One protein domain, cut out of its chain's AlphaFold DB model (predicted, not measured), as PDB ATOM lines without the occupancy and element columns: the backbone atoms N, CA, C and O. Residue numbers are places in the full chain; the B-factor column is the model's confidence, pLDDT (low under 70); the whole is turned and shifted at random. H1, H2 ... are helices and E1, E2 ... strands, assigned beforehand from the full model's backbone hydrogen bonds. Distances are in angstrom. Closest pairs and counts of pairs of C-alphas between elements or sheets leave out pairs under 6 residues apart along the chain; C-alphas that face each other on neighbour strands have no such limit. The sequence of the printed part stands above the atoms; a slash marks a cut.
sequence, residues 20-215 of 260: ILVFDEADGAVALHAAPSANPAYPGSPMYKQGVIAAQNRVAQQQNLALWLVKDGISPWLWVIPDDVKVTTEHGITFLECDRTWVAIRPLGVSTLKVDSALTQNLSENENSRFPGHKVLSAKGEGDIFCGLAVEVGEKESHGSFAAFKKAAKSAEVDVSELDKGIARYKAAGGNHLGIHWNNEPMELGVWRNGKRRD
ATOM      1  N   ILE A  20      20.636 -54.225 -30.138       92.06
ATOM      2  CA  ILE A  20      19.732 -53.568 -31.082       92.06
ATOM      3  C   ILE A  20      19.644 -54.472 -32.298       92.06
ATOM      4  O   ILE A  20      20.664 -54.748 -32.918       92.06
ATOM      5  N   LEU A  21      18.448 -54.958 -32.612       92.75
ATOM      6  CA  LEU A  21      18.227 -55.677 -33.861       92.75
ATOM      7  C   LEU A  21      18.064 -54.650 -34.976       92.75
ATOM      8  O   LEU A  21      17.276 -53.715 -34.833       92.75
ATOM      9  N   VAL A  22      18.818 -54.826 -36.051       93.25
ATOM     10  CA  VAL A  22      18.739 -54.005 -37.257       93.25
ATOM     11  C   VAL A  22      18.461 -54.907 -38.447       93.25
ATOM     12  O   VAL A  22      18.853 -56.075 -38.452       93.25
ATOM     13  N   PHE A  23      17.751 -54.371 -39.436       89.88
ATOM     14  CA  PHE A  23      17.526 -55.088 -40.684       89.88
ATOM     15  C   PHE A  23      18.856 -55.316 -41.408       89.88
ATOM     16  O   PHE A  23      19.678 -54.401 -41.486       89.88
ATOM     17  N   ASP A  24      19.011 -56.517 -41.949       87.44
ATOM     18  CA  ASP A  24      20.114 -56.911 -42.816       87.44
ATOM     19  C   ASP A  24      19.539 -57.640 -44.035       87.44
ATOM     20  O   ASP A  24      18.627 -58.455 -43.889       87.44
ATOM     21  N   GLU A  25      20.009 -57.334 -45.244       84.69
ATOM     22  CA  GLU A  25      19.437 -57.931 -46.458       84.69
ATOM     23  C   GLU A  25      19.831 -59.407 -46.632       84.69
ATOM     24  O   GLU A  25      19.034 -60.189 -47.151       84.69
ATOM     25  N   ALA A  26      21.024 -59.804 -46.178       85.81
ATOM     26  CA  ALA A  26      21.528 -61.165 -46.328       85.81
ATOM     27  C   ALA A  26      20.958 -62.109 -45.257       85.81
ATOM     28  O   ALA A  26      20.503 -63.208 -45.579       85.81
ATOM     29  N   ASP A  27      20.931 -61.657 -44.005       84.56
ATOM     30  CA  ASP A  27      20.554 -62.454 -42.834       84.56
ATOM     31  C   ASP A  27      19.130 -62.148 -42.325       84.56
ATOM     32  O   ASP A  27      18.633 -62.773 -41.385       84.56
ATOM     33  N   GLY A  28      18.445 -61.170 -42.925       88.50
ATOM     34  CA  GLY A  28      17.128 -60.672 -42.519       88.50
ATOM     35  C   GLY A  28      17.185 -59.740 -41.304       88.50
ATOM     36  O   GLY A  28      16.551 -58.681 -41.294       88.50
ATOM     37  N   ALA A  29      17.946 -60.113 -40.274       90.75
ATOM     38  CA  ALA A  29      18.247 -59.256 -39.136       90.75
ATOM     39  C   ALA A  29      19.591 -59.613 -38.496       90.75
ATOM     40  O   ALA A  29      19.885 -60.780 -38.244       90.75
ATOM     41  N   VAL A  30      20.345 -58.586 -38.114       92.44
ATOM     42  CA  VAL A  30      21.595 -58.714 -37.360       92.44
ATOM     43  C   VAL A  30      21.510 -57.914 -36.065       92.44
ATOM     44  O   VAL A  30      20.761 -56.942 -35.945       92.44
ATOM     45  N   ALA A  31      22.246 -58.342 -35.045       92.31
ATOM     46  CA  ALA A  31      22.304 -57.641 -33.774       92.31
ATOM     47  C   ALA A  31      23.527 -56.720 -33.719       92.31
ATOM     48  O   ALA A  31      24.652 -57.145 -33.959       92.31
ATOM     49  N   LEU A  32      23.320 -55.475 -33.301       94.88
ATOM     50  CA  LEU A  32      24.379 -54.621 -32.782       94.88
ATOM     51  C   LEU A  32      24.534 -54.945 -31.301       94.88
ATOM     52  O   LEU A  32      23.616 -54.728 -30.501       94.88
ATOM     53  N   HIS A  33      25.681 -55.505 -30.943       93.81
ATOM     54  CA  HIS A  33      25.951 -55.946 -29.587       93.81
ATOM     55  C   HIS A  33      26.651 -54.848 -28.805       93.81
ATOM     56  O   HIS A  33      27.620 -54.277 -29.294       93.81
ATOM     57  N   ALA A  34      26.218 -54.596 -27.572       92.50
ATOM     58  CA  ALA A  34      26.837 -53.599 -26.710       92.50
ATOM     59  C   ALA A  34      27.038 -54.150 -25.298       92.50
ATOM     60  O   ALA A  34      26.223 -54.933 -24.803       92.50
ATOM     61  N   ALA A  35      28.123 -53.745 -24.642       92.38
ATOM     62  CA  ALA A  35      28.373 -54.084 -23.247       92.38
ATOM     63  C   ALA A  35      29.310 -53.085 -22.561       92.38
ATOM     64  O   ALA A  35      30.240 -52.583 -23.200       92.38
ATOM     65  N   PRO A  36      29.149 -52.880 -21.241       94.06
ATOM     66  CA  PRO A  36      30.196 -52.318 -20.409       94.06
ATOM     67  C   PRO A  36      31.248 -53.404 -20.152       94.06
ATOM     68  O   PRO A  36      31.207 -54.137 -19.163       94.06
ATOM     69  N   SER A  37      32.121 -53.597 -21.136       93.06
ATOM     70  CA  SER A  37      33.145 -54.634 -21.180       93.06
ATOM     71  C   SER A  37      34.325 -54.157 -22.022       93.06
ATOM     72  O   SER A  37      34.174 -53.294 -22.885       93.06
ATOM     73  N   ALA A  38      35.490 -54.758 -21.793       92.62
ATOM     74  CA  ALA A  38      36.658 -54.642 -22.664       92.62
ATOM     75  C   ALA A  38      36.860 -55.888 -23.552       92.62
ATOM     76  O   ALA A  38      37.815 -55.937 -24.322       92.62
ATOM     77  N   ASN A  39      36.002 -56.911 -23.436       90.94
ATOM     78  CA  ASN A  39      36.178 -58.190 -24.121       90.94
ATOM     79  C   ASN A  39      35.211 -58.352 -25.316       90.94
ATOM     80  O   ASN A  39      34.045 -58.707 -25.114       90.94
ATOM     81  N   PRO A  40      35.677 -58.159 -26.565       90.56
ATOM     82  CA  PRO A  40      34.820 -58.218 -27.748       90.56
ATOM     83  C   PRO A  40      34.365 -59.637 -28.116       90.56
ATOM     84  O   PRO A  40      33.464 -59.777 -28.934       90.56
ATOM     85  N   ALA A  41      34.926 -60.693 -27.514       87.88
ATOM     86  CA  ALA A  41      34.481 -62.070 -27.755       87.88
ATOM     87  C   ALA A  41      33.150 -62.406 -27.052       87.88
ATOM     88  O   ALA A  41      32.523 -63.422 -27.360       87.88
ATOM     89  N   TYR A  42      32.712 -61.559 -26.113       85.81
ATOM     90  CA  TYR A  42      31.492 -61.744 -25.322       85.81
ATOM     91  C   TYR A  42      30.618 -60.474 -25.307       85.81
ATOM     92  O   TYR A  42      30.231 -59.997 -24.233       85.81
ATOM     93  N   PRO A  43      30.290 -59.884 -26.473       79.12
ATOM     94  CA  PRO A  43      29.661 -58.578 -26.530       79.12
ATOM     95  C   PRO A  43      28.178 -58.722 -26.163       79.12
ATOM     96  O   PRO A  43      27.352 -59.254 -26.909       79.12
ATOM     97  N   GLY A  44      27.852 -58.313 -24.941       69.94
ATOM     98  CA  GLY A  44      26.490 -58.368 -24.418       69.94
ATOM     99  C   GLY A  44      26.016 -59.777 -24.061       69.94
ATOM    100  O   GLY A  44      24.819 -59.997 -23.974       69.94
ATOM    101  N   SER A  45      26.895 -60.761 -23.857       78.31
ATOM    102  CA  SER A  45      26.504 -62.022 -23.211       78.31
ATOM    103  C   SER A  45      27.702 -62.621 -22.483       78.31
ATOM    104  O   SER A  45      28.624 -63.108 -23.139       78.31
ATOM    105  N   PRO A  46      27.709 -62.620 -21.138       72.94
ATOM    106  CA  PRO A  46      28.808 -63.207 -20.383       72.94
ATOM    107  C   PRO A  46      28.887 -64.730 -20.552       72.94
ATOM    108  O   PRO A  46      29.912 -65.307 -20.212       72.94
ATOM    109  N   MET A  47      27.842 -65.396 -21.072       78.00
ATOM    110  CA  MET A  47      27.780 -66.856 -21.250       78.00
ATOM    111  C   MET A  47      28.303 -67.622 -20.027       78.00
ATOM    112  O   MET A  47      29.244 -68.408 -20.126       78.00
ATOM    113  N   TYR A  48      27.722 -67.352 -18.855       76.69
ATOM    114  CA  TYR A  48      28.132 -67.960 -17.580       76.69
ATOM    115  C   TYR A  48      29.554 -67.624 -17.096       76.69
ATOM    116  O   TYR A  48      29.990 -68.171 -16.086       76.69
ATOM    117  N   LYS A  49      30.272 -66.700 -17.747       79.69
ATOM    118  CA  LYS A  49      31.592 -66.239 -17.302       79.69
ATOM    119  C   LYS A  49      31.486 -64.992 -16.430       79.69
ATOM    120  O   LYS A  49      30.965 -63.963 -16.855       79.69
ATOM    121  N   GLN A  50      32.053 -65.073 -15.234       83.50
ATOM    122  CA  GLN A  50      32.258 -63.916 -14.365       83.50
ATOM    123  C   GLN A  50      33.373 -63.011 -14.907       83.50
ATOM    124  O   GLN A  50      34.268 -63.468 -15.620       83.50
ATOM    125  N   GLY A  51      33.311 -61.718 -14.578       83.19
ATOM    126  CA  GLY A  51      34.348 -60.739 -14.936       83.19
ATOM    127  C   GLY A  51      34.342 -60.272 -16.397       83.19
ATOM    128  O   GLY A  51      35.199 -59.485 -16.786       83.19
ATOM    129  N   VAL A  52      33.384 -60.724 -17.218       86.31
ATOM    130  CA  VAL A  52      33.198 -60.209 -18.588       86.31
ATOM    131  C   VAL A  52      32.551 -58.826 -18.572       86.31
ATOM    132  O   VAL A  52      32.938 -57.952 -19.346       86.31
ATOM    133  N   ILE A  53      31.557 -58.634 -17.709       90.06
ATOM    134  CA  ILE A  53      30.847 -57.368 -17.530       90.06
ATOM    135  C   ILE A  53      31.519 -56.607 -16.394       90.06
ATOM    136  O   ILE A  53      31.712 -57.165 -15.317       90.06
ATOM    137  N   ALA A  54      31.874 -55.348 -16.646       89.88
ATOM    138  CA  ALA A  54      32.726 -54.559 -15.762       89.88
ATOM    139  C   ALA A  54      32.101 -54.330 -14.379       89.88
ATOM    140  O   ALA A  54      32.760 -54.521 -13.360       89.88
ATOM    141  N   ALA A  55      30.820 -53.958 -14.343       92.19
ATOM    142  CA  ALA A  55      30.108 -53.692 -13.102       92.19
ATOM    143  C   ALA A  55      28.587 -53.798 -13.273       92.19
ATOM    144  O   ALA A  55      28.047 -53.969 -14.377       92.19
ATOM    145  N   GLN A  56      27.881 -53.693 -12.142       92.81
ATOM    146  CA  GLN A  56      26.426 -53.626 -12.133       92.81
ATOM    147  C   GLN A  56      25.973 -52.485 -13.039       92.81
ATOM    148  O   GLN A  56      26.516 -51.381 -12.997       92.81
ATOM    149  N   ASN A  57      24.947 -52.745 -13.840       93.50
ATOM    150  CA  ASN A  57      24.448 -51.791 -14.818       93.50
ATOM    151  C   ASN A  57      22.918 -51.822 -14.881       93.50
ATOM    152  O   ASN A  57      22.291 -52.773 -14.419       93.50
ATOM    153  N   ARG A  58      22.298 -50.745 -15.362       93.62
ATOM    154  CA  ARG A  58      20.840 -50.581 -15.393       93.62
ATOM    155  C   ARG A  58      20.413 -49.928 -16.689       93.62
ATOM    156  O   ARG A  58      21.038 -48.963 -17.122       93.62
ATOM    157  N   VAL A  59      19.329 -50.432 -17.268       93.00
ATOM    158  CA  VAL A  59      18.768 -49.909 -18.515       93.00
ATOM    159  C   VAL A  59      17.356 -49.407 -18.257       93.00
ATOM    160  O   VAL A  59      16.517 -50.116 -17.702       93.00
ATOM    161  N   ALA A  60      17.086 -48.182 -18.692       93.75
ATOM    162  CA  ALA A  60      15.741 -47.673 -18.885       93.75
ATOM    163  C   ALA A  60      15.483 -47.565 -20.391       93.75
ATOM    164  O   ALA A  60      16.358 -47.133 -21.136       93.75
ATOM    165  N   GLN A  61      14.285 -47.934 -20.839       92.62
ATOM    166  CA  GLN A  61      13.892 -47.855 -22.247       92.62
ATOM    167  C   GLN A  61      12.512 -47.210 -22.383       92.62
ATOM    168  O   GLN A  61      11.621 -47.470 -21.567       92.62
ATOM    169  N   GLN A  62      12.320 -46.415 -23.432       92.19
ATOM    170  CA  GLN A  62      11.028 -45.904 -23.886       92.19
ATOM    171  C   GLN A  62      11.013 -45.888 -25.410       92.19
ATOM    172  O   GLN A  62      11.686 -45.058 -26.010       92.19
ATOM    173  N   GLN A  63      10.219 -46.768 -26.029       91.50
ATOM    174  CA  GLN A  63      10.162 -46.898 -27.490       91.50
ATOM    175  C   GLN A  63      11.583 -47.025 -28.080       91.50
ATOM    176  O   GLN A  63      12.296 -47.976 -27.756       91.50
ATOM    177  N   ASN A  64      11.991 -46.049 -28.890       94.06
ATOM    178  CA  ASN A  64      13.272 -45.976 -29.576       94.06
ATOM    179  C   ASN A  64      14.399 -45.328 -28.746       94.06
ATOM    180  O   ASN A  64      15.488 -45.123 -29.275       94.06
ATOM    181  N   LEU A  65      14.154 -44.992 -27.476       96.38
ATOM    182  CA  LEU A  65      15.139 -44.414 -26.560       96.38
ATOM    183  C   LEU A  65      15.598 -45.432 -25.520       96.38
ATOM    184  O   LEU A  65      14.774 -46.150 -24.945       96.38
ATOM    185  N   ALA A  66      16.889 -45.408 -25.196       96.75
ATOM    186  CA  ALA A  66      17.454 -46.108 -24.051       96.75
ATOM    187  C   ALA A  66      18.468 -45.239 -23.289       96.75
ATOM    188  O   ALA A  66      19.234 -44.476 -23.876       96.75
ATOM    189  N   LEU A  67      18.478 -45.382 -21.966       97.50
ATOM    190  CA  LEU A  67      19.509 -44.868 -21.069       97.50
ATOM    191  C   LEU A  67      20.128 -46.057 -20.348       97.50
ATOM    192  O   LEU A  67      19.411 -46.807 -19.682       97.50
ATOM    193  N   TRP A  68      21.440 -46.226 -20.475       96.31
ATOM    194  CA  TRP A  68      22.171 -47.332 -19.873       96.31
ATOM    195  C   TRP A  68      23.283 -46.799 -18.981       96.31
ATOM    196  O   TRP A  68      24.222 -46.182 -19.472       96.31
ATOM    197  N   LEU A  69      23.170 -47.034 -17.673       97.31
ATOM    198  CA  LEU A  69      24.167 -46.636 -16.681       97.31
ATOM    199  C   LEU A  69      24.912 -47.846 -16.129       97.31
ATOM    200  O   LEU A  69      24.342 -48.930 -16.011       97.31
ATOM    201  N   VAL A  70      26.155 -47.630 -15.725       96.50
ATOM    202  CA  VAL A  70      27.016 -48.579 -15.018       96.50
ATOM    203  C   VAL A  70      27.512 -47.907 -13.750       96.50
ATOM    204  O   VAL A  70      27.943 -46.756 -13.792       96.50
ATOM    205  N   LYS A  71      27.450 -48.618 -12.622       97.00
ATOM    206  CA  LYS A  71      27.950 -48.142 -11.325       97.00
ATOM    207  C   LYS A  71      29.445 -48.423 -11.179       97.00
ATOM    208  O   LYS A  71      29.866 -49.203 -10.328       97.00
ATOM    209  N   ASP A  72      30.196 -47.838 -12.095       97.31
ATOM    210  CA  ASP A  72      31.650 -47.754 -12.133       97.31
ATOM    211  C   ASP A  72      31.992 -46.686 -13.182       97.31
ATOM    212  O   ASP A  72      31.821 -46.900 -14.386       97.31
ATOM    213  N   GLY A  73      32.395 -45.498 -12.726       97.38
ATOM    214  CA  GLY A  73      32.595 -44.328 -13.582       97.38
ATOM    215  C   GLY A  73      33.701 -44.487 -14.623       97.38
ATOM    216  O   GLY A  73      33.700 -43.770 -15.620       97.38
ATOM    217  N   ILE A  74      34.591 -45.470 -14.448       97.88
ATOM    218  CA  ILE A  74      35.722 -45.745 -15.342       97.88
ATOM    219  C   ILE A  74      35.528 -46.996 -16.211       97.88
ATOM    220  O   ILE A  74      36.463 -47.416 -16.900       97.88
ATOM    221  N   SER A  75      34.326 -47.586 -16.202       97.25
ATOM    222  CA  SER A  75      34.027 -48.827 -16.919       97.25
ATOM    223  C   SER A  75      34.337 -48.739 -18.422       97.25
ATOM    224  O   SER A  75      34.005 -47.741 -19.072       97.25
ATOM    225  N   PRO A  76      34.951 -49.777 -19.018       96.94
ATOM    226  CA  PRO A  76      35.115 -49.860 -20.461       96.94
ATOM    227  C   PRO A  76      33.762 -50.080 -21.139       96.94
ATOM    228  O   PRO A  76      32.879 -50.738 -20.591       96.94
ATOM    229  N   TRP A  77      33.628 -49.575 -22.358       96.69
ATOM    230  CA  TRP A  77      32.467 -49.787 -23.208       96.69
ATOM    231  C   TRP A  77      32.910 -50.316 -24.555       96.69
ATOM    232  O   TRP A  77      33.854 -49.798 -25.150       96.69
ATOM    233  N   LEU A  78      32.176 -51.301 -25.062       95.75
ATOM    234  CA  LEU A  78      32.359 -51.779 -26.419       95.75
ATOM    235  C   LEU A  78      31.032 -51.990 -27.132       95.75
ATOM    236  O   LEU A  78      29.999 -52.259 -26.510       95.75
ATOM    237  N   TRP A  79      31.104 -51.884 -28.451       96.75
ATOM    238  CA  TRP A  79      30.073 -52.294 -29.385       96.75
ATOM    239  C   TRP A  79      30.697 -53.199 -30.441       96.75
ATOM    240  O   TRP A  79      31.742 -52.861 -30.986       96.75
ATOM    241  N   VAL A  80      30.061 -54.326 -30.739       96.19
ATOM    242  CA  VAL A  80      30.427 -55.201 -31.858       96.19
ATOM    243  C   VAL A  80      29.323 -55.093 -32.895       96.19
ATOM    244  O   VAL A  80      28.156 -55.352 -32.593       96.19
ATOM    245  N   ILE A  81      29.698 -54.639 -34.087       96.44
ATOM    246  CA  ILE A  81      28.782 -54.303 -35.178       96.44
ATOM    247  C   ILE A  81      29.318 -54.865 -36.498       96.44
ATOM    248  O   ILE A  81      30.538 -55.006 -36.611       96.44
ATOM    249  N   PRO A  82      28.459 -55.146 -37.489       95.44
ATOM    250  CA  PRO A  82      28.907 -55.488 -38.837       95.44
ATOM    251  C   PRO A  82      29.897 -54.457 -39.405       95.44
ATOM    252  O   PRO A  82      29.855 -53.262 -39.077       95.44
ATOM    253  N   ASP A  83      30.861 -54.924 -40.193       95.44
ATOM    254  CA  ASP A  83      31.952 -54.097 -40.711       95.44
ATOM    255  C   ASP A  83      31.510 -53.100 -41.794       95.44
ATOM    256  O   ASP A  83      32.114 -52.025 -41.916       95.44
ATOM    257  N   ASP A  84      30.411 -53.382 -42.481       94.31
ATOM    258  CA  ASP A  84      29.763 -52.540 -43.482       94.31
ATOM    259  C   ASP A  84      28.959 -51.369 -42.881       94.31
ATOM    260  O   ASP A  84      28.813 -50.330 -43.531       94.31
ATOM    261  N   VAL A  85      28.529 -51.463 -41.612       96.44
ATOM    262  CA  VAL A  85      27.801 -50.390 -40.910       96.44
ATOM    263  C   VAL A  85      28.614 -49.106 -40.933       96.44
ATOM    264  O   VAL A  85      29.710 -49.021 -40.369       96.44
ATOM    265  N   LYS A  86      28.085 -48.041 -41.524       97.56
ATOM    266  CA  LYS A  86      28.831 -46.790 -41.631       97.56
ATOM    267  C   LYS A  86      28.812 -46.038 -40.303       97.56
ATOM    268  O   LYS A  86      27.761 -45.726 -39.748       97.56
ATOM    269  N   VAL A  87      30.005 -45.717 -39.802       98.31
ATOM    270  CA  VAL A  87      30.203 -45.047 -38.511       98.31
ATOM    271  C   VAL A  87      30.643 -43.614 -38.755       98.31
ATOM    272  O   VAL A  87      31.640 -43.369 -39.433       98.31
ATOM    273  N   THR A  88      29.915 -42.654 -38.194       98.25
ATOM    274  CA  THR A  88      30.307 -41.238 -38.219       98.25
ATOM    275  C   THR A  88      30.165 -40.629 -36.836       98.25
ATOM    276  O   THR A  88      29.303 -41.038 -36.067       98.25
ATOM    277  N   THR A  89      30.982 -39.632 -36.511       97.94
ATOM    278  CA  THR A  89      30.881 -38.913 -35.239       97.94
ATOM    279  C   THR A  89      30.729 -37.424 -35.505       97.94
ATOM    280  O   THR A  89      31.543 -36.830 -36.206       97.94
ATOM    281  N   GLU A  90      29.712 -36.802 -34.910       96.69
ATOM    282  CA  GLU A  90      29.499 -35.354 -34.963       96.69
ATOM    283  C   GLU A  90      29.077 -34.842 -33.588       96.69
ATOM    284  O   GLU A  90      28.146 -35.378 -32.994       96.69
ATOM    285  N   HIS A  91      29.713 -33.773 -33.097       93.06
ATOM    286  CA  HIS A  91      29.365 -33.139 -31.813       93.06
ATOM    287  C   HIS A  91      29.339 -34.127 -30.626       93.06
ATOM    288  O   HIS A  91      28.466 -34.056 -29.767       93.06
ATOM    289  N   GLY A  92      30.274 -35.085 -30.609       94.75
ATOM    290  CA  GLY A  92      30.358 -36.116 -29.568       94.75
ATOM    291  C   GLY A  92      29.299 -37.221 -29.663       94.75
ATOM    292  O   GLY A  92      29.263 -38.087 -28.797       94.75
ATOM    293  N   ILE A  93      28.456 -37.218 -30.701       98.12
ATOM    294  CA  ILE A  93      27.468 -38.266 -30.972       98.12
ATOM    295  C   ILE A  93      28.039 -39.213 -32.020       98.12
ATOM    296  O   ILE A  93      28.419 -38.765 -33.104       98.12
ATOM    297  N   THR A  94      28.059 -40.509 -31.722       98.62
ATOM    298  CA  THR A  94      28.412 -41.546 -32.694       98.62
ATOM    299  C   THR A  94      27.145 -42.052 -33.369       98.62
ATOM    300  O   THR A  94      26.209 -42.496 -32.708       98.62
ATOM    301  N   PHE A  95      27.111 -41.957 -34.692       98.69
ATOM    302  CA  PHE A  95      26.024 -42.412 -35.542       98.69
ATOM    303  C   PHE A  95      26.418 -43.690 -36.263       98.69
ATOM    304  O   PHE A  95      27.468 -43.737 -36.908       98.69
ATOM    305  N   LEU A  96      25.540 -44.682 -36.182       98.50
ATOM    306  CA  LEU A  96      25.596 -45.916 -36.949       98.50
ATOM    307  C   LEU A  96      24.511 -45.842 -38.020       98.50
ATOM    308  O   LEU A  96      23.329 -45.703 -37.700       98.50
ATOM    309  N   GLU A  97      24.926 -45.867 -39.276       97.50
ATOM    310  CA  GLU A  97      24.055 -45.928 -40.446       97.50
ATOM    311  C   GLU A  97      24.084 -47.371 -40.959       97.50
ATOM    312  O   GLU A  97      25.019 -47.761 -41.661       97.50
ATOM    313  N   CYS A  98      23.102 -48.169 -40.532       95.56
ATOM    314  CA  CYS A  98      22.799 -49.467 -41.137       95.56
ATOM    315  C   CYS A  98      21.827 -49.255 -42.318       95.56
ATOM    316  O   CYS A  98      21.440 -48.115 -42.590       95.56
ATOM    317  N   ASP A  99      21.401 -50.331 -42.991       90.25
ATOM    318  CA  ASP A  99      20.507 -50.258 -44.162       90.25
ATOM    319  C   ASP A  99      19.218 -49.458 -43.874       90.25
ATOM    320  O   ASP A  99      19.017 -48.346 -44.374       90.25
ATOM    321  N   ARG A 100      18.358 -49.984 -42.994       93.19
ATOM    322  CA  ARG A 100      17.056 -49.362 -42.665       93.19
ATOM    323  C   ARG A 100      17.013 -48.710 -41.295       93.19
ATOM    324  O   ARG A 100      16.159 -47.858 -41.046       93.19
ATOM    325  N   THR A 101      17.942 -49.099 -40.429       96.06
ATOM    326  CA  THR A 101      17.989 -48.682 -39.033       96.06
ATOM    327  C   THR A 101      19.206 -47.807 -38.778       96.06
ATOM    328  O   THR A 101      20.320 -48.090 -39.212       96.06
ATOM    329  N   TRP A 102      18.996 -46.731 -38.036       97.94
ATOM    330  CA  TRP A 102      20.022 -45.773 -37.664       97.94
ATOM    331  C   TRP A 102      20.088 -45.669 -36.152       97.94
ATOM    332  O   TRP A 102      19.062 -45.673 -35.472       97.94
ATOM    333  N   VAL A 103      21.294 -45.546 -35.612       98.44
ATOM    334  CA  VAL A 103      21.507 -45.456 -34.167       98.44
ATOM    335  C   VAL A 103      22.342 -44.227 -33.859       98.44
ATOM    336  O   VAL A 103      23.376 -44.004 -34.481       98.44
ATOM    337  N   ALA A 104      21.901 -43.426 -32.897       98.44
ATOM    338  CA  ALA A 104      22.655 -42.325 -32.325       98.44
ATOM    339  C   ALA A 104      23.055 -42.707 -30.901       98.44
ATOM    340  O   ALA A 104      22.200 -43.025 -30.074       98.44
ATOM    341  N   ILE A 105      24.354 -42.672 -30.621       98.50
ATOM    342  CA  ILE A 105      24.940 -43.044 -29.337       98.50
ATOM    343  C   ILE A 105      25.615 -41.808 -28.758       98.50
ATOM    344  O   ILE A 105      26.550 -41.253 -29.339       98.50
ATOM    345  N   ARG A 106      25.121 -41.371 -27.604       97.81
ATOM    346  CA  ARG A 106      25.622 -40.225 -26.850       97.81
ATOM    347  C   ARG A 106      26.316 -40.718 -25.578       97.81
ATOM    348  O   ARG A 106      25.709 -41.493 -24.835       97.81
ATOM    349  N   PRO A 107      27.548 -40.277 -25.296       97.38
ATOM    350  CA  PRO A 107      28.218 -40.629 -24.054       97.38
ATOM    351  C   PRO A 107      27.566 -39.954 -22.838       97.38
ATOM    352  O   PRO A 107      27.152 -38.797 -22.914       97.38
ATOM    353  N   LEU A 108      27.531 -40.657 -21.703       97.81
ATOM    354  CA  LEU A 108      27.156 -40.140 -20.383       97.81
ATOM    355  C   LEU A 108      28.343 -40.371 -19.438       97.81
ATOM    356  O   LEU A 108      28.470 -41.447 -18.863       97.81
ATOM    357  N   GLY A 109      29.261 -39.407 -19.327       97.06
ATOM    358  CA  GLY A 109      30.511 -39.616 -18.574       97.06
ATOM    359  C   GLY A 109      31.387 -40.721 -19.178       97.06
ATOM    360  O   GLY A 109      31.981 -41.512 -18.456       97.06
ATOM    361  N   VAL A 110      31.405 -40.830 -20.508       97.62
ATOM    362  CA  VAL A 110      32.196 -41.798 -21.280       97.62
ATOM    363  C   VAL A 110      32.899 -41.028 -22.398       97.62
ATOM    364  O   VAL A 110      32.361 -40.045 -22.910       97.62
ATOM    365  N   SER A 111      34.079 -41.472 -22.813       97.56
ATOM    366  CA  SER A 111      34.734 -40.928 -23.994       97.56
ATOM    367  C   SER A 111      33.900 -41.177 -25.260       97.56
ATOM    368  O   SER A 111      32.979 -41.994 -25.305       97.56
ATOM    369  N   THR A 112      34.189 -40.451 -26.337       95.25
ATOM    370  CA  THR A 112      33.493 -40.689 -27.608       95.25
ATOM    371  C   THR A 112      33.782 -42.097 -28.129       95.25
ATOM    372  O   THR A 112      34.945 -42.464 -28.290       95.25
ATOM    373  N   LEU A 113      32.723 -42.837 -28.462       96.50
ATOM    374  CA  LEU A 113      32.799 -44.173 -29.044       96.50
ATOM    375  C   LEU A 113      33.440 -44.124 -30.439       96.50
ATOM    376  O   LEU A 113      32.934 -43.429 -31.325       96.50
ATOM    377  N   LYS A 114      34.538 -44.860 -30.635       96.88
ATOM    378  CA  LYS A 114      35.334 -44.871 -31.876       96.88
ATOM    379  C   LYS A 114      35.651 -46.293 -32.311       96.88
ATOM    380  O   LYS A 114      35.688 -47.187 -31.478       96.88
ATOM    381  N   VAL A 115      35.916 -46.487 -33.603       97.69
ATOM    382  CA  VAL A 115      36.425 -47.768 -34.117       97.69
ATOM    383  C   VAL A 115      37.763 -48.086 -33.457       97.69
ATOM    384  O   VAL A 115      38.673 -47.258 -33.465       97.69
ATOM    385  N   ASP A 116      37.870 -49.291 -32.911       97.81
ATOM    386  CA  ASP A 116      39.067 -49.816 -32.274       97.81
ATOM    387  C   ASP A 116      39.692 -50.872 -33.181       97.81
ATOM    388  O   ASP A 116      39.248 -52.023 -33.234       97.81
ATOM    389  N   SER A 117      40.702 -50.469 -33.954       96.81
ATOM    390  CA  SER A 117      41.338 -51.357 -34.930       96.81
ATOM    391  C   SER A 117      42.041 -52.540 -34.266       96.81
ATOM    392  O   SER A 117      42.032 -53.625 -34.836       96.81
ATOM    393  N   ALA A 118      42.592 -52.365 -33.059       95.94
ATOM    394  CA  ALA A 118      43.273 -53.440 -32.345       95.94
ATOM    395  C   ALA A 118      42.272 -54.486 -31.839       95.94
ATOM    396  O   ALA A 118      42.457 -55.681 -32.063       95.94
ATOM    397  N   LEU A 119      41.172 -54.055 -31.209       95.50
ATOM    398  CA  LEU A 119      40.113 -54.981 -30.796       95.50
ATOM    399  C   LEU A 119      39.414 -55.630 -31.995       95.50
ATOM    400  O   LEU A 119      39.055 -56.801 -31.915       95.50
ATOM    401  N   THR A 120      39.255 -54.899 -33.100       96.25
ATOM    402  CA  THR A 120      38.714 -55.441 -34.357       96.25
ATOM    403  C   THR A 120      39.622 -56.530 -34.922       96.25
ATOM    404  O   THR A 120      39.141 -57.621 -35.216       96.25
ATOM    405  N   GLN A 121      40.933 -56.279 -35.000       93.56
ATOM    406  CA  GLN A 121      41.907 -57.267 -35.461       93.56
ATOM    407  C   GLN A 121      41.891 -58.517 -34.573       93.56
ATOM    408  O   GLN A 121      41.723 -59.624 -35.080       93.56
ATOM    409  N   ASN A 122      41.940 -58.340 -33.248       91.25
ATOM    410  CA  ASN A 122      41.866 -59.445 -32.288       91.25
ATOM    411  C   ASN A 122      40.575 -60.268 -32.430       91.25
ATOM    412  O   ASN A 122      40.589 -61.485 -32.250       91.25
ATOM    413  N   LEU A 123      39.447 -59.615 -32.733       92.00
ATOM    414  CA  LEU A 123      38.175 -60.292 -32.979       92.00
ATOM    415  C   LEU A 123      38.199 -61.084 -34.294       92.00
ATOM    416  O   LEU A 123      37.642 -62.178 -34.334       92.00
ATOM    417  N   SER A 124      38.838 -60.554 -35.341       89.12
ATOM    418  CA  SER A 124      38.924 -61.200 -36.657       89.12
ATOM    419  C   SER A 124      39.938 -62.345 -36.730       89.12
ATOM    420  O   SER A 124      39.692 -63.325 -37.425       89.12
ATOM    421  N   GLU A 125      41.061 -62.248 -36.013       87.50
ATOM    422  CA  GLU A 125      42.131 -63.259 -36.022       87.50
ATOM    423  C   GLU A 125      41.824 -64.450 -35.107       87.50
ATOM    424  O   GLU A 125      42.466 -65.496 -35.183       87.50
ATOM    425  N   ASN A 126      40.831 -64.315 -34.228       85.69
ATOM    426  CA  ASN A 126      40.379 -65.415 -33.399       85.69
ATOM    427  C   ASN A 126      39.571 -66.411 -34.246       85.69
ATOM    428  O   ASN A 126      38.412 -66.163 -34.564       85.69
ATOM    429  N   GLU A 127      40.156 -67.572 -34.540       82.75
ATOM    430  CA  GLU A 127      39.514 -68.653 -35.311       82.75
ATOM    431  C   GLU A 127      38.197 -69.157 -34.690       82.75
ATOM    432  O   GLU A 127      37.347 -69.704 -35.385       82.75
ATOM    433  N   ASN A 128      38.001 -68.949 -33.383       82.88
ATOM    434  CA  ASN A 128      36.769 -69.294 -32.668       82.88
ATOM    435  C   ASN A 128      35.808 -68.101 -32.524       82.88
ATOM    436  O   ASN A 128      34.858 -68.158 -31.731       82.88
ATOM    437  N   SER A 129      36.071 -66.994 -33.222       84.56
ATOM    438  CA  SER A 129      35.219 -65.814 -33.194       84.56
ATOM    439  C   SER A 129      33.842 -66.141 -33.750       84.56
ATOM    440  O   SER A 129      33.686 -66.718 -34.823       84.56
ATOM    441  N   ARG A 130      32.817 -65.723 -33.012       86.06
ATOM    442  CA  ARG A 130      31.417 -65.819 -33.443       86.06
ATOM    443  C   ARG A 130      30.970 -64.600 -34.245       86.06
ATOM    444  O   ARG A 130      29.804 -64.517 -34.603       86.06
ATOM    445  N   PHE A 131      31.884 -63.662 -34.479       89.25
ATOM    446  CA  PHE A 131      31.617 -62.381 -35.121       89.25
ATOM    447  C   PHE A 131      32.581 -62.145 -36.297       89.25
ATOM    448  O   PHE A 131      33.302 -61.143 -36.304       89.25
ATOM    449  N   PRO A 132      32.658 -63.061 -37.284       87.69
ATOM    450  CA  PRO A 132      33.368 -62.772 -38.527       87.69
ATOM    451  C   PRO A 132      32.690 -61.594 -39.247       87.69
ATOM    452  O   PRO A 132      31.478 -61.414 -39.129       87.69
ATOM    453  N   GLY A 133      33.460 -60.763 -39.955       91.69
ATOM    454  CA  GLY A 133      32.915 -59.587 -40.657       91.69
ATOM    455  C   GLY A 133      32.347 -58.510 -39.725       91.69
ATOM    456  O   GLY A 133      31.459 -57.757 -40.105       91.69
ATOM    457  N   HIS A 134      32.808 -58.459 -38.473       95.25
ATOM    458  CA  HIS A 134      32.420 -57.422 -37.522       95.25
ATOM    459  C   HIS A 134      33.613 -56.550 -37.148       95.25
ATOM    460  O   HIS A 134      34.764 -56.989 -37.126       95.25
ATOM    461  N   LYS A 135      33.313 -55.313 -36.766       96.94
ATOM    462  CA  LYS A 135      34.253 -54.379 -36.155       96.94
ATOM    463  C   LYS A 135      33.834 -54.013 -34.745       96.94
ATOM    464  O   LYS A 135      32.665 -54.100 -34.365       96.94
ATOM    465  N   VAL A 136      34.819 -53.570 -33.978       97.75
ATOM    466  CA  VAL A 136      34.643 -53.152 -32.594       97.75
ATOM    467  C   VAL A 136      34.678 -51.634 -32.526       97.75
ATOM    468  O   VAL A 136      35.602 -51.001 -33.040       97.75
ATOM    469  N   LEU A 137      33.685 -51.045 -31.868       98.25
ATOM    470  CA  LEU A 137      33.785 -49.691 -31.348       98.25
ATOM    471  C   LEU A 137      34.095 -49.756 -29.857       98.25
ATOM    472  O   LEU A 137      33.492 -50.566 -29.156       98.25
ATOM    473  N   SER A 138      34.981 -48.901 -29.364       97.88
ATOM    474  CA  SER A 138      35.325 -48.828 -27.947       97.88
ATOM    475  C   SER A 138      35.238 -47.403 -27.408       97.88
ATOM    476  O   SER A 138      35.348 -46.411 -28.138       97.88
ATOM    477  N   ALA A 139      34.967 -47.319 -26.111       97.94
ATOM    478  CA  ALA A 139      35.045 -46.110 -25.312       97.94
ATOM    479  C   ALA A 139      35.421 -46.467 -23.871       97.94
ATOM    480  O   ALA A 139      35.419 -47.633 -23.471       97.94
ATOM    481  N   LYS A 140      35.740 -45.452 -23.074       98.00
ATOM    482  CA  LYS A 140      36.117 -45.612 -21.671       98.00
ATOM    483  C   LYS A 140      35.303 -44.659 -20.812       98.00
ATOM    484  O   LYS A 140      35.118 -43.511 -21.203       98.00
ATOM    485  N   GLY A 141      34.838 -45.124 -19.661       97.94
ATOM    486  CA  GLY A 141      34.265 -44.269 -18.636       97.94
ATOM    487  C   GLY A 141      35.245 -43.175 -18.195       97.94
ATOM    488  O   GLY A 141      36.444 -43.411 -18.027       97.94
ATOM    489  N   GLU A 142      34.711 -41.972 -18.044       97.06
ATOM    490  CA  GLU A 142      35.388 -40.761 -17.570       97.06
ATOM    491  C   GLU A 142      34.619 -40.126 -16.395       97.06
ATOM    492  O   GLU A 142      34.889 -38.988 -16.014       97.06
ATOM    493  N   GLY A 143      33.635 -40.843 -15.845       93.19
ATOM    494  CA  GLY A 143      32.883 -40.438 -14.662       93.19
ATOM    495  C   GLY A 143      33.577 -40.857 -13.367       93.19
ATOM    496  O   GLY A 143      34.547 -41.616 -13.378       93.19
ATOM    497  N   ASP A 144      33.041 -40.391 -12.240       94.06
ATOM    498  CA  ASP A 144      33.489 -40.808 -10.908       94.06
ATOM    499  C   ASP A 144      32.735 -42.074 -10.464       94.06
ATOM    500  O   ASP A 144      33.270 -43.184 -10.466       94.06
ATOM    501  N   ILE A 145      31.434 -41.936 -10.189       97.44
ATOM    502  CA  ILE A 145      30.606 -43.042  -9.678       97.44
ATOM    503  C   ILE A 145      29.887 -43.781 -10.808       97.44
ATOM    504  O   ILE A 145      29.780 -45.010 -10.785       97.44
ATOM    505  N   PHE A 146      29.375 -43.038 -11.790       98.44
ATOM    506  CA  PHE A 146      28.592 -43.586 -12.890       98.44
ATOM    507  C   PHE A 146      29.141 -43.148 -14.237       98.44
ATOM    508  O   PHE A 146      29.543 -42.002 -14.429       98.44
ATOM    509  N   CYS A 147      29.069 -44.061 -15.196       98.44
ATOM    510  CA  CYS A 147      29.187 -43.753 -16.610       98.44
ATOM    511  C   CYS A 147      28.098 -44.501 -17.390       98.44
ATOM    512  O   CYS A 147      27.408 -45.370 -16.845       98.44
ATOM    513  N   GLY A 148      27.891 -44.155 -18.654       97.44
ATOM    514  CA  GLY A 148      26.778 -44.690 -19.416       97.44
ATOM    515  C   GLY A 148      26.700 -44.240 -20.862       97.44
ATOM    516  O   GLY A 148      27.511 -43.455 -21.349       97.44
ATOM    517  N   LEU A 149      25.656 -44.717 -21.530       97.81
ATOM    518  CA  LEU A 149      25.299 -44.335 -22.887       97.81
ATOM    519  C   LEU A 149      23.815 -43.974 -22.958       97.81
ATOM    520  O   LEU A 149      22.955 -44.621 -22.357       97.81
ATOM    521  N   ALA A 150      23.524 -42.943 -23.737       98.06
ATOM    522  CA  ALA A 150      22.195 -42.603 -24.204       98.06
ATOM    523  C   ALA A 150      22.070 -43.041 -25.664       98.06
ATOM    524  O   ALA A 150      22.925 -42.711 -26.484       98.06
ATOM    525  N   VAL A 151      21.013 -43.781 -25.983       98.00
ATOM    526  CA  VAL A 151      20.805 -44.358 -27.310       98.00
ATOM    527  C   VAL A 151      19.455 -43.925 -27.858       98.00
ATOM    528  O   VAL A 151      18.442 -44.022 -27.167       98.00
ATOM    529  N   GLU A 152      19.447 -43.482 -29.109       97.88
ATOM    530  CA  GLU A 152      18.242 -43.228 -29.893       97.88
ATOM    531  C   GLU A 152      18.310 -44.028 -31.194       97.88
ATOM    532  O   GLU A 152      19.331 -44.024 -31.880       97.88
ATOM    533  N   VAL A 153      17.226 -44.727 -31.517       97.50
ATOM    534  CA  VAL A 153      17.081 -45.510 -32.748       97.50
ATOM    535  C   VAL A 153      16.116 -44.795 -33.688       97.50
ATOM    536  O   VAL A 153      15.094 -44.258 -33.261       97.50
ATOM    537  N   GLY A 154      16.434 -44.764 -34.973       96.62
ATOM    538  CA  GLY A 154      15.599 -44.172 -36.007       96.62
ATOM    539  C   GLY A 154      15.539 -45.055 -37.240       96.62
ATOM    540  O   GLY A 154      16.437 -45.844 -37.493       96.62
ATOM    541  N   GLU A 155      14.475 -44.886 -38.009       96.62
ATOM    542  CA  GLU A 155      14.246 -45.548 -39.294       96.62
ATOM    543  C   GLU A 155      13.545 -44.566 -40.232       96.62
ATOM    544  O   GLU A 155      13.123 -43.469 -39.827       96.62
ATOM    545  N   LYS A 156      13.379 -44.960 -41.493       96.00
ATOM    546  CA  LYS A 156      12.663 -44.161 -42.490       96.00
ATOM    547  C   LYS A 156      11.235 -43.834 -42.049       96.00
ATOM    548  O   LYS A 156      10.778 -42.715 -42.253       96.00
ATOM    549  N   GLU A 157      10.553 -44.757 -41.397       94.75
ATOM    550  CA  GLU A 157       9.173 -44.631 -40.932       94.75
ATOM    551  C   GLU A 157       9.039 -43.588 -39.816       94.75
ATOM    552  O   GLU A 157       8.003 -42.940 -39.696       94.75
ATOM    553  N   SER A 158      10.092 -43.396 -39.013       94.31
ATOM    554  CA  SER A 158      10.090 -42.443 -37.896       94.31
ATOM    555  C   SER A 158      10.673 -41.076 -38.257       94.31
ATOM    556  O   SER A 158      10.204 -40.066 -37.738       94.31
ATOM    557  N   HIS A 159      11.675 -41.015 -39.142       96.62
ATOM    558  CA  HIS A 159      12.402 -39.770 -39.436       96.62
ATOM    559  C   HIS A 159      12.485 -39.422 -40.931       96.62
ATOM    560  O   HIS A 159      12.970 -38.350 -41.287       96.62
ATOM    561  N   GLY A 160      12.051 -40.303 -41.830       97.12
ATOM    562  CA  GLY A 160      12.057 -40.106 -43.283       97.12
ATOM    563  C   GLY A 160      13.423 -40.277 -43.957       97.12
ATOM    564  O   GLY A 160      13.491 -40.783 -45.074       97.12
ATOM    565  N   SER A 161      14.516 -39.872 -43.306       97.88
ATOM    566  CA  SER A 161      15.885 -40.014 -43.825       97.88
ATOM    567  C   SER A 161      16.934 -39.998 -42.712       97.88
ATOM    568  O   SER A 161      16.720 -39.394 -41.658       97.88
ATOM    569  N   PHE A 162      18.113 -40.563 -42.986       98.06
ATOM    570  CA  PHE A 162      19.241 -40.534 -42.054       98.06
ATOM    571  C   PHE A 162      19.685 -39.102 -41.709       98.06
ATOM    572  O   PHE A 162      20.011 -38.792 -40.563       98.06
ATOM    573  N   ALA A 163      19.637 -38.181 -42.676       98.12
ATOM    574  CA  ALA A 163      19.957 -36.773 -42.440       98.12
ATOM    575  C   ALA A 163      18.976 -36.109 -41.456       98.12
ATOM    576  O   ALA A 163      19.396 -35.365 -40.563       98.12
ATOM    577  N   ALA A 164      17.677 -36.398 -41.588       98.12
ATOM    578  CA  ALA A 164      16.654 -35.918 -40.664       98.12
ATOM    579  C   ALA A 164      16.809 -36.548 -39.272       98.12
ATOM    580  O   ALA A 164      16.740 -35.826 -38.277       98.12
ATOM    581  N   PHE A 165      17.121 -37.846 -39.203       98.19
ATOM    582  CA  PHE A 165      17.460 -38.528 -37.954       98.19
ATOM    583  C   PHE A 165      18.651 -37.871 -37.249       98.19
ATOM    584  O   PHE A 165      18.531 -37.458 -36.102       98.19
ATOM    585  N   LYS A 166      19.770 -37.646 -37.947       98.25
ATOM    586  CA  LYS A 166      20.935 -36.943 -37.381       98.25
ATOM    587  C   LYS A 166      20.589 -35.553 -36.866       98.25
ATOM    588  O   LYS A 166      21.107 -35.133 -35.832       98.25
ATOM    589  N   LYS A 167      19.744 -34.808 -37.583       98.19
ATOM    590  CA  LYS A 167      19.291 -33.479 -37.151       98.19
ATOM    591  C   LYS A 167      18.454 -33.563 -35.871       98.19
ATOM    592  O   LYS A 167      18.702 -32.786 -34.948       98.19
ATOM    593  N   ALA A 168      17.505 -34.497 -35.808       97.81
ATOM    594  CA  ALA A 168      16.669 -34.735 -34.634       97.81
ATOM    595  C   ALA A 168      17.515 -35.171 -33.433       97.81
ATOM    596  O   ALA A 168      17.495 -34.506 -32.399       97.81
ATOM    597  N   ALA A 169      18.357 -36.188 -33.622       97.69
ATOM    598  CA  ALA A 169      19.271 -36.691 -32.613       97.69
ATOM    599  C   ALA A 169      20.170 -35.579 -32.076       97.69
ATOM    600  O   ALA A 169      20.271 -35.457 -30.868       97.69
ATOM    601  N   LYS A 170      20.757 -34.713 -32.920       97.75
ATOM    602  CA  LYS A 170      21.566 -33.553 -32.481       97.75
ATOM    603  C   LYS A 170      20.777 -32.506 -31.691       97.75
ATOM    604  O   LYS A 170      21.357 -31.849 -30.834       97.75
ATOM    605  N   SER A 171      19.484 -32.367 -31.968       97.38
ATOM    606  CA  SER A 171      18.597 -31.413 -31.289       97.38
ATOM    607  C   SER A 171      18.023 -31.957 -29.976       97.38
ATOM    608  O   SER A 171      17.394 -31.204 -29.239       97.38
ATOM    609  N   ALA A 172      18.212 -33.248 -29.687       97.19
ATOM    610  CA  ALA A 172      17.803 -33.849 -28.425       97.19
ATOM    611  C   ALA A 172      18.574 -33.251 -27.235       97.19
ATOM    612  O   ALA A 172      19.781 -32.994 -27.317       97.19
ATOM    613  N   GLU A 173      17.872 -33.087 -26.119       96.94
ATOM    614  CA  GLU A 173      18.427 -32.631 -24.847       96.94
ATOM    615  C   GLU A 173      18.781 -33.855 -23.994       96.94
ATOM    616  O   GLU A 173      17.933 -34.712 -23.734       96.94
ATOM    617  N   VAL A 174      20.032 -33.936 -23.538       97.00
ATOM    618  CA  VAL A 174      20.477 -34.959 -22.586       97.00
ATOM    619  C   VAL A 174      21.042 -34.257 -21.358       97.00
ATOM    620  O   VAL A 174      22.017 -33.517 -21.460       97.00
ATOM    621  N   ASP A 175      20.408 -34.473 -20.210       97.75
ATOM    622  CA  ASP A 175      20.796 -33.893 -18.926       97.75
ATOM    623  C   ASP A 175      21.521 -34.945 -18.081       97.75
ATOM    624  O   ASP A 175      20.952 -35.981 -17.719       97.75
ATOM    625  N   VAL A 176      22.789 -34.651 -17.796       97.25
ATOM    626  CA  VAL A 176      23.718 -35.454 -16.986       97.25
ATOM    627  C   VAL A 176      24.240 -34.679 -15.775       97.25
ATOM    628  O   VAL A 176      25.224 -35.079 -15.163       97.25
ATOM    629  N   SER A 177      23.593 -33.566 -15.412       97.56
ATOM    630  CA  SER A 177      24.017 -32.704 -14.295       97.56
ATOM    631  C   SER A 177      24.036 -33.420 -12.940       97.56
ATOM    632  O   SER A 177      24.714 -32.987 -12.011       97.56
ATOM    633  N   GLU A 178      23.317 -34.537 -12.832       97.81
ATOM    634  CA  GLU A 178      23.231 -35.384 -11.644       97.81
ATOM    635  C   GLU A 178      23.735 -36.816 -11.909       97.81
ATOM    636  O   GLU A 178      23.313 -37.758 -11.230       97.81
ATOM    637  N   LEU A 179      24.641 -37.000 -12.881       98.06
ATOM    638  CA  LEU A 179      25.159 -38.323 -13.240       98.06
ATOM    639  C   LEU A 179      25.837 -39.027 -12.058       98.06
ATOM    640  O   LEU A 179      25.602 -40.215 -11.870       98.06
ATOM    641  N   ASP A 180      26.569 -38.311 -11.199       97.19
ATOM    642  CA  ASP A 180      27.198 -38.887  -9.995       97.19
ATOM    643  C   ASP A 180      26.177 -39.424  -8.978       97.19
ATOM    644  O   ASP A 180      26.483 -40.297  -8.168       97.19
ATOM    645  N   LYS A 181      24.923 -38.962  -9.049       97.94
ATOM    646  CA  LYS A 181      23.795 -39.502  -8.271       97.94
ATOM    647  C   LYS A 181      23.058 -40.625  -9.010       97.94
ATOM    648  O   LYS A 181      22.014 -41.086  -8.556       97.94
ATOM    649  N   GLY A 182      23.563 -41.046 -10.168       98.06
ATOM    650  CA  GLY A 182      22.955 -42.052 -11.029       98.06
ATOM    651  C   GLY A 182      21.704 -41.558 -11.749       98.06
ATOM    652  O   GLY A 182      20.829 -42.370 -12.053       98.06
ATOM    653  N   ILE A 183      21.577 -40.247 -11.982       98.44
ATOM    654  CA  ILE A 183      20.425 -39.645 -12.658       98.44
ATOM    655  C   ILE A 183      20.836 -39.166 -14.051       98.44
ATOM    656  O   ILE A 183      21.770 -38.384 -14.200       98.44
ATOM    657  N   ALA A 184      20.088 -39.594 -15.067       98.50
ATOM    658  CA  ALA A 184      20.206 -39.073 -16.426       98.50
ATOM    659  C   ALA A 184      18.821 -38.912 -17.058       98.50
ATOM    660  O   ALA A 184      17.896 -39.684 -16.781       98.50
ATOM    661  N   ARG A 185      18.666 -37.899 -17.913       98.44
ATOM    662  CA  ARG A 185      17.406 -37.611 -18.611       98.44
ATOM    663  C   ARG A 185      17.677 -37.389 -20.094       98.44
ATOM    664  O   ARG A 185      18.646 -36.734 -20.458       98.44
ATOM    665  N   TYR A 186      16.807 -37.927 -20.936       98.25
ATOM    666  CA  TYR A 186      16.828 -37.804 -22.386       98.25
ATOM    667  C   TYR A 186      15.495 -37.236 -22.849       98.25
ATOM    668  O   TYR A 186      14.441 -37.804 -22.557       98.25
ATOM    669  N   LYS A 187      15.533 -36.160 -23.624       97.94
ATOM    670  CA  LYS A 187      14.381 -35.600 -24.323       97.94
ATOM    671  C   LYS A 187      14.689 -35.542 -25.814       97.94
ATOM    672  O   LYS A 187      15.489 -34.728 -26.267       97.94
ATOM    673  N   ALA A 188      14.056 -36.436 -26.566       96.56
ATOM    674  CA  ALA A 188      14.188 -36.491 -28.014       96.56
ATOM    675  C   ALA A 188      13.523 -35.277 -28.667       96.56
ATOM    676  O   ALA A 188      12.561 -34.721 -28.133       96.56
ATOM    677  N   ALA A 189      13.983 -34.907 -29.862       93.69
ATOM    678  CA  ALA A 189      13.420 -33.781 -30.608       93.69
ATOM    679  C   ALA A 189      11.921 -33.955 -30.924       93.69
ATOM    680  O   ALA A 189      11.193 -32.971 -31.016       93.69
ATOM    681  N   GLY A 190      11.446 -35.203 -31.037       87.31
ATOM    682  CA  GLY A 190      10.029 -35.537 -31.215       87.31
ATOM    683  C   GLY A 190       9.167 -35.437 -29.947       87.31
ATOM    684  O   GLY A 190       7.988 -35.765 -29.999       87.31
ATOM    685  N   GLY A 191       9.731 -35.025 -28.804       89.44
ATOM    686  CA  GLY A 191       9.004 -34.842 -27.539       89.44
ATOM    687  C   GLY A 191       8.930 -36.079 -26.637       89.44
ATOM    688  O   GLY A 191       8.416 -35.991 -25.523       89.44
ATOM    689  N   ASN A 192       9.467 -37.224 -27.065       93.38
ATOM    690  CA  ASN A 192       9.608 -38.397 -26.201       93.38
ATOM    691  C   ASN A 192      10.641 -38.137 -25.100       93.38
ATOM    692  O   ASN A 192      11.761 -37.709 -25.385       93.38
ATOM    693  N   HIS A 193      10.278 -38.416 -23.846       95.56
ATOM    694  CA  HIS A 193      11.157 -38.238 -22.691       95.56
ATOM    695  C   HIS A 193      11.426 -39.572 -21.992       95.56
ATOM    696  O   HIS A 193      10.511 -40.364 -21.744       95.56
ATOM    697  N   LEU A 194      12.673 -39.774 -21.585       98.12
ATOM    698  CA  LEU A 194      13.120 -40.906 -20.790       98.12
ATOM    699  C   LEU A 194      13.998 -40.402 -19.644       98.12
ATOM    700  O   LEU A 194      14.903 -39.606 -19.856       98.12
ATOM    701  N   GLY A 195      13.738 -40.860 -18.427       98.12
ATOM    702  CA  GLY A 195      14.592 -40.607 -17.270       98.12
ATOM    703  C   GLY A 195      14.976 -41.908 -16.588       98.12
ATOM    704  O   GLY A 195      14.147 -42.816 -16.494       98.12
ATOM    705  N   ILE A 196      16.206 -41.964 -16.084       98.00
ATOM    706  CA  ILE A 196      16.709 -43.025 -15.214       98.00
ATOM    707  C   ILE A 196      17.233 -42.407 -13.913       98.00
ATOM    708  O   ILE A 196      17.867 -41.355 -13.936       98.00
ATOM    709  N   HIS A 197      16.955 -43.052 -12.785       97.75
ATOM    710  CA  HIS A 197      17.584 -42.798 -11.492       97.75
ATOM    711  C   HIS A 197      17.978 -44.144 -10.904       97.75
ATOM    712  O   HIS A 197      17.120 -44.996 -10.657       97.75
ATOM    713  N   TRP A 198      19.280 -44.331 -10.730       97.19
ATOM    714  CA  TRP A 198      19.864 -45.566 -10.253       97.19
ATOM    715  C   TRP A 198      19.238 -46.051  -8.941       97.19
ATOM    716  O   TRP A 198      19.029 -45.286  -8.003       97.19
ATOM    717  N   ASN A 199      19.023 -47.362  -8.855       94.81
ATOM    718  CA  ASN A 199      18.793 -48.063  -7.601       94.81
ATOM    719  C   ASN A 199      19.534 -49.407  -7.639       94.81
ATOM    720  O   ASN A 199      19.602 -50.063  -8.687       94.81
ATOM    721  N   ASN A 200      20.103 -49.811  -6.499       91.75
ATOM    722  CA  ASN A 200      20.743 -51.119  -6.376       91.75
ATOM    723  C   ASN A 200      19.715 -52.242  -6.574       91.75
ATOM    724  O   ASN A 200      20.039 -53.232  -7.220       91.75
ATOM    725  N   GLU A 201      18.471 -52.045  -6.135       90.00
ATOM    726  CA  GLU A 201      17.366 -52.959  -6.412       90.00
ATOM    727  C   GLU A 201      16.780 -52.676  -7.806       90.00
ATOM    728  O   GLU A 201      16.199 -51.606  -8.016       90.00
ATOM    729  N   PRO A 202      16.883 -53.600  -8.787       85.94
ATOM    730  CA  PRO A 202      16.416 -53.351 -10.153       85.94
ATOM    731  C   PRO A 202      14.934 -52.972 -10.232       85.94
ATOM    732  O   PRO A 202      14.545 -52.132 -11.044       85.94
ATOM    733  N   MET A 203      14.107 -53.562  -9.370       86.19
ATOM    734  CA  MET A 203      12.664 -53.308  -9.315       86.19
ATOM    735  C   MET A 203      12.300 -51.957  -8.684       86.19
ATOM    736  O   MET A 203      11.154 -51.531  -8.784       86.19
ATOM    737  N   GLU A 204      13.264 -51.278  -8.065       90.62
ATOM    738  CA  GLU A 204      13.125 -49.929  -7.501       90.62
ATOM    739  C   GLU A 204      13.816 -48.865  -8.368       90.62
ATOM    740  O   GLU A 204      13.911 -47.699  -7.971       90.62
ATOM    741  N   LEU A 205      14.321 -49.249  -9.551       93.69
ATOM    742  CA  LEU A 205      14.943 -48.322 -10.489       93.69
ATOM    743  C   LEU A 205      13.960 -47.193 -10.818       93.69
ATOM    744  O   LEU A 205      12.828 -47.423 -11.252       93.69
ATOM    745  N   GLY A 206      14.393 -45.947 -10.636       95.38
ATOM    746  CA  GLY A 206      13.595 -44.807 -11.051       95.38
ATOM    747  C   GLY A 206      13.557 -44.752 -12.572       95.38
ATOM    748  O   GLY A 206      14.567 -44.456 -13.198       95.38
ATOM    749  N   VAL A 207      12.400 -45.032 -13.168       95.56
ATOM    750  CA  VAL A 207      12.184 -44.914 -14.614       95.56
ATOM    751  C   VAL A 207      11.051 -43.931 -14.863       95.56
ATOM    752  O   VAL A 207       9.940 -44.121 -14.368       95.56
ATOM    753  N   TRP A 208      11.312 -42.892 -15.656       96.62
ATOM    754  CA  TRP A 208      10.298 -41.940 -16.109       96.62
ATOM    755  C   TRP A 208      10.124 -42.067 -17.611       96.62
ATOM    756  O   TRP A 208      11.092 -41.968 -18.358       96.62
ATOM    757  N   ARG A 209       8.885 -42.266 -18.056       95.00
ATOM    758  CA  ARG A 209       8.512 -42.330 -19.473       95.00
ATOM    759  C   ARG A 209       7.542 -41.193 -19.742       95.00
ATOM    760  O   ARG A 209       6.479 -41.152 -19.124       95.00
ATOM    761  N   ASN A 210       7.920 -40.257 -20.608       95.19
ATOM    762  CA  ASN A 210       7.120 -39.072 -20.940       95.19
ATOM    763  C   ASN A 210       6.649 -38.314 -19.682       95.19
ATOM    764  O   ASN A 210       5.475 -37.998 -19.522       95.19
ATOM    765  N   GLY A 211       7.571 -38.096 -18.734       91.12
ATOM    766  CA  GLY A 211       7.314 -37.397 -17.466       91.12
ATOM    767  C   GLY A 211       6.624 -38.230 -16.377       91.12
ATOM    768  O   GLY A 211       6.641 -37.838 -15.212       91.12
ATOM    769  N   LYS A 212       6.075 -39.408 -16.700       94.06
ATOM    770  CA  LYS A 212       5.406 -40.281 -15.727       94.06
ATOM    771  C   LYS A 212       6.374 -41.313 -15.152       94.06
ATOM    772  O   LYS A 212       6.933 -42.125 -15.895       94.06
ATOM    773  N   ARG A 213       6.530 -41.325 -13.823       94.25
ATOM    774  CA  ARG A 213       7.274 -42.380 -13.117       94.25
ATOM    775  C   ARG A 213       6.568 -43.727 -13.293       94.25
ATOM    776  O   ARG A 213       5.343 -43.803 -13.196       94.25
ATOM    777  N   ARG A 214       7.336 -44.779 -13.566       90.75
ATOM    778  CA  ARG A 214       6.855 -46.160 -13.653       90.75
ATOM    779  C   ARG A 214       6.943 -46.843 -12.297       90.75
ATOM    780  O   ARG A 214       7.917 -46.651 -11.573       90.75
ATOM    781  N   ASP A 215       5.933 -47.645 -11.994       88.00
ATOM    782  CA  ASP A 215       5.966 -48.607 -10.899       88.00
ATOM    783  C   ASP A 215       6.358 -49.960 -11.489       88.00
ATOM    784  O   ASP A 215       5.533 -50.692 -12.037       88.00
TER     785      ASP A 215
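This is residues 20 to 215 of the 260 residues of an uncharacterized protein of Blastopirellula sp (UniProt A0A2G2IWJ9). Three sheets make a stack: a twisted sheet of six strands, E3 E4 E10 E8 E7 E6, is the middle layer, with the small, nearly flat sheet E11 E12 E13 E14 covering the E3, E4 and E10 part of one face and the helix H3 beside it on that same face, over E8 and E7. On the other face the curled sheet E1 E2 E5 E9 is only partly face to face with the large one, and H1 packs on its edge strand E9. The printed part has 196 residues with three named helices and fourteen named strands, in the order E1 to E8, H1, E9, E10, H2, H3, E11 to E14; each sheet is antiparallel throughout and the class is mixed, helices and strands. It is compact, with a radius of gyration of the C-alphas of 16.3 A and spans of 47 by 41 by 29 A.

Look first at the largest sheet, whose order is E3, residues 57 to 62, E4, 65 to 70, E10, 147 to 155, E8, 101 to 108, E7, 93 to 97, and E6, 86 to 90. Within hydrogen-bond range you find N 60 and O 67 at 2.9 A for the hairpin E3 and E4, N 68 and O 149 at 2.9 A for E4 and E10, and N 104 and O 152 at 2.8 A for E10 and E8. E6 E7 E8 is a meander, each strand the antiparallel neighbour of the one before; N 95 and O 88 are 2.7 A apart. H3, residues 162 to 171, is on one face of this sheet, two layers, at a height over the sheet of 8.7 A; it runs along the strands, at 19 degrees to E8 on the local plane, and the closest C-alphas of the two are those of Ala 104 and Ala 169, 6.6 A. H2, residues 156 to 159, only grazes the sheet, and is close to but not clearly touching H3, C-alphas 159 and 165 being 5.4 A apart. The stack of sheets, three sheets face to face in turn, goes on with a second meander, E11, residues 173 to 175, E12, 183 to 187, E13, 193 to 197, and E14, 206 to 209. Its facing part is 9.3 A centre to centre from that of the largest sheet, with best planes 8 degrees apart; the closest C-alphas of E3 and E13 are those of Ala 60 and Ile 196, 6.0 A. N 186 and O 194 are 2.8 A apart. The third sheet runs E1, residues 20 to 24, E2, 28 to 35, E5, 76 to 82, and E9, 134 to 140. It faces the largest sheet at 10.2 A, best planes 27 degrees apart; N 80 and O 33 are 2.8 A apart. H1, residues 117 to 125, is over E9, only just slantwise to the strands at 31 degrees on the local plane; C-alphas 120 and 135 are their closest, 4.9 A. Every O i to N i+4 pair is within hydrogen-bond range in H1 and H3; H2 is too short for one.

Find C-alpha 147 at (29.187, -43.753, -16.610); from there E10 runs 27.2 A to C-alpha 155 at (14.246, -45.548, -39.294). E2 measures 23.3 A, E8 22.5 A, E5 20.2 A, E9 20.1 A and H3 14.1 A. E1 begins at C-alpha 20, (19.732, -53.568, -31.082), and E14 ends at C-alpha 209, (8.512, -42.330, -19.473).

The outline is rounded, and the two C-alphas farthest apart are those of Glu 127 and Lys 212, 48.5 A. The printed part has no cut. The one long link is E2 to E3, residues 36 to 56. Mean pLDDT of the printed part is 94.0, with residue 44 alone under 70.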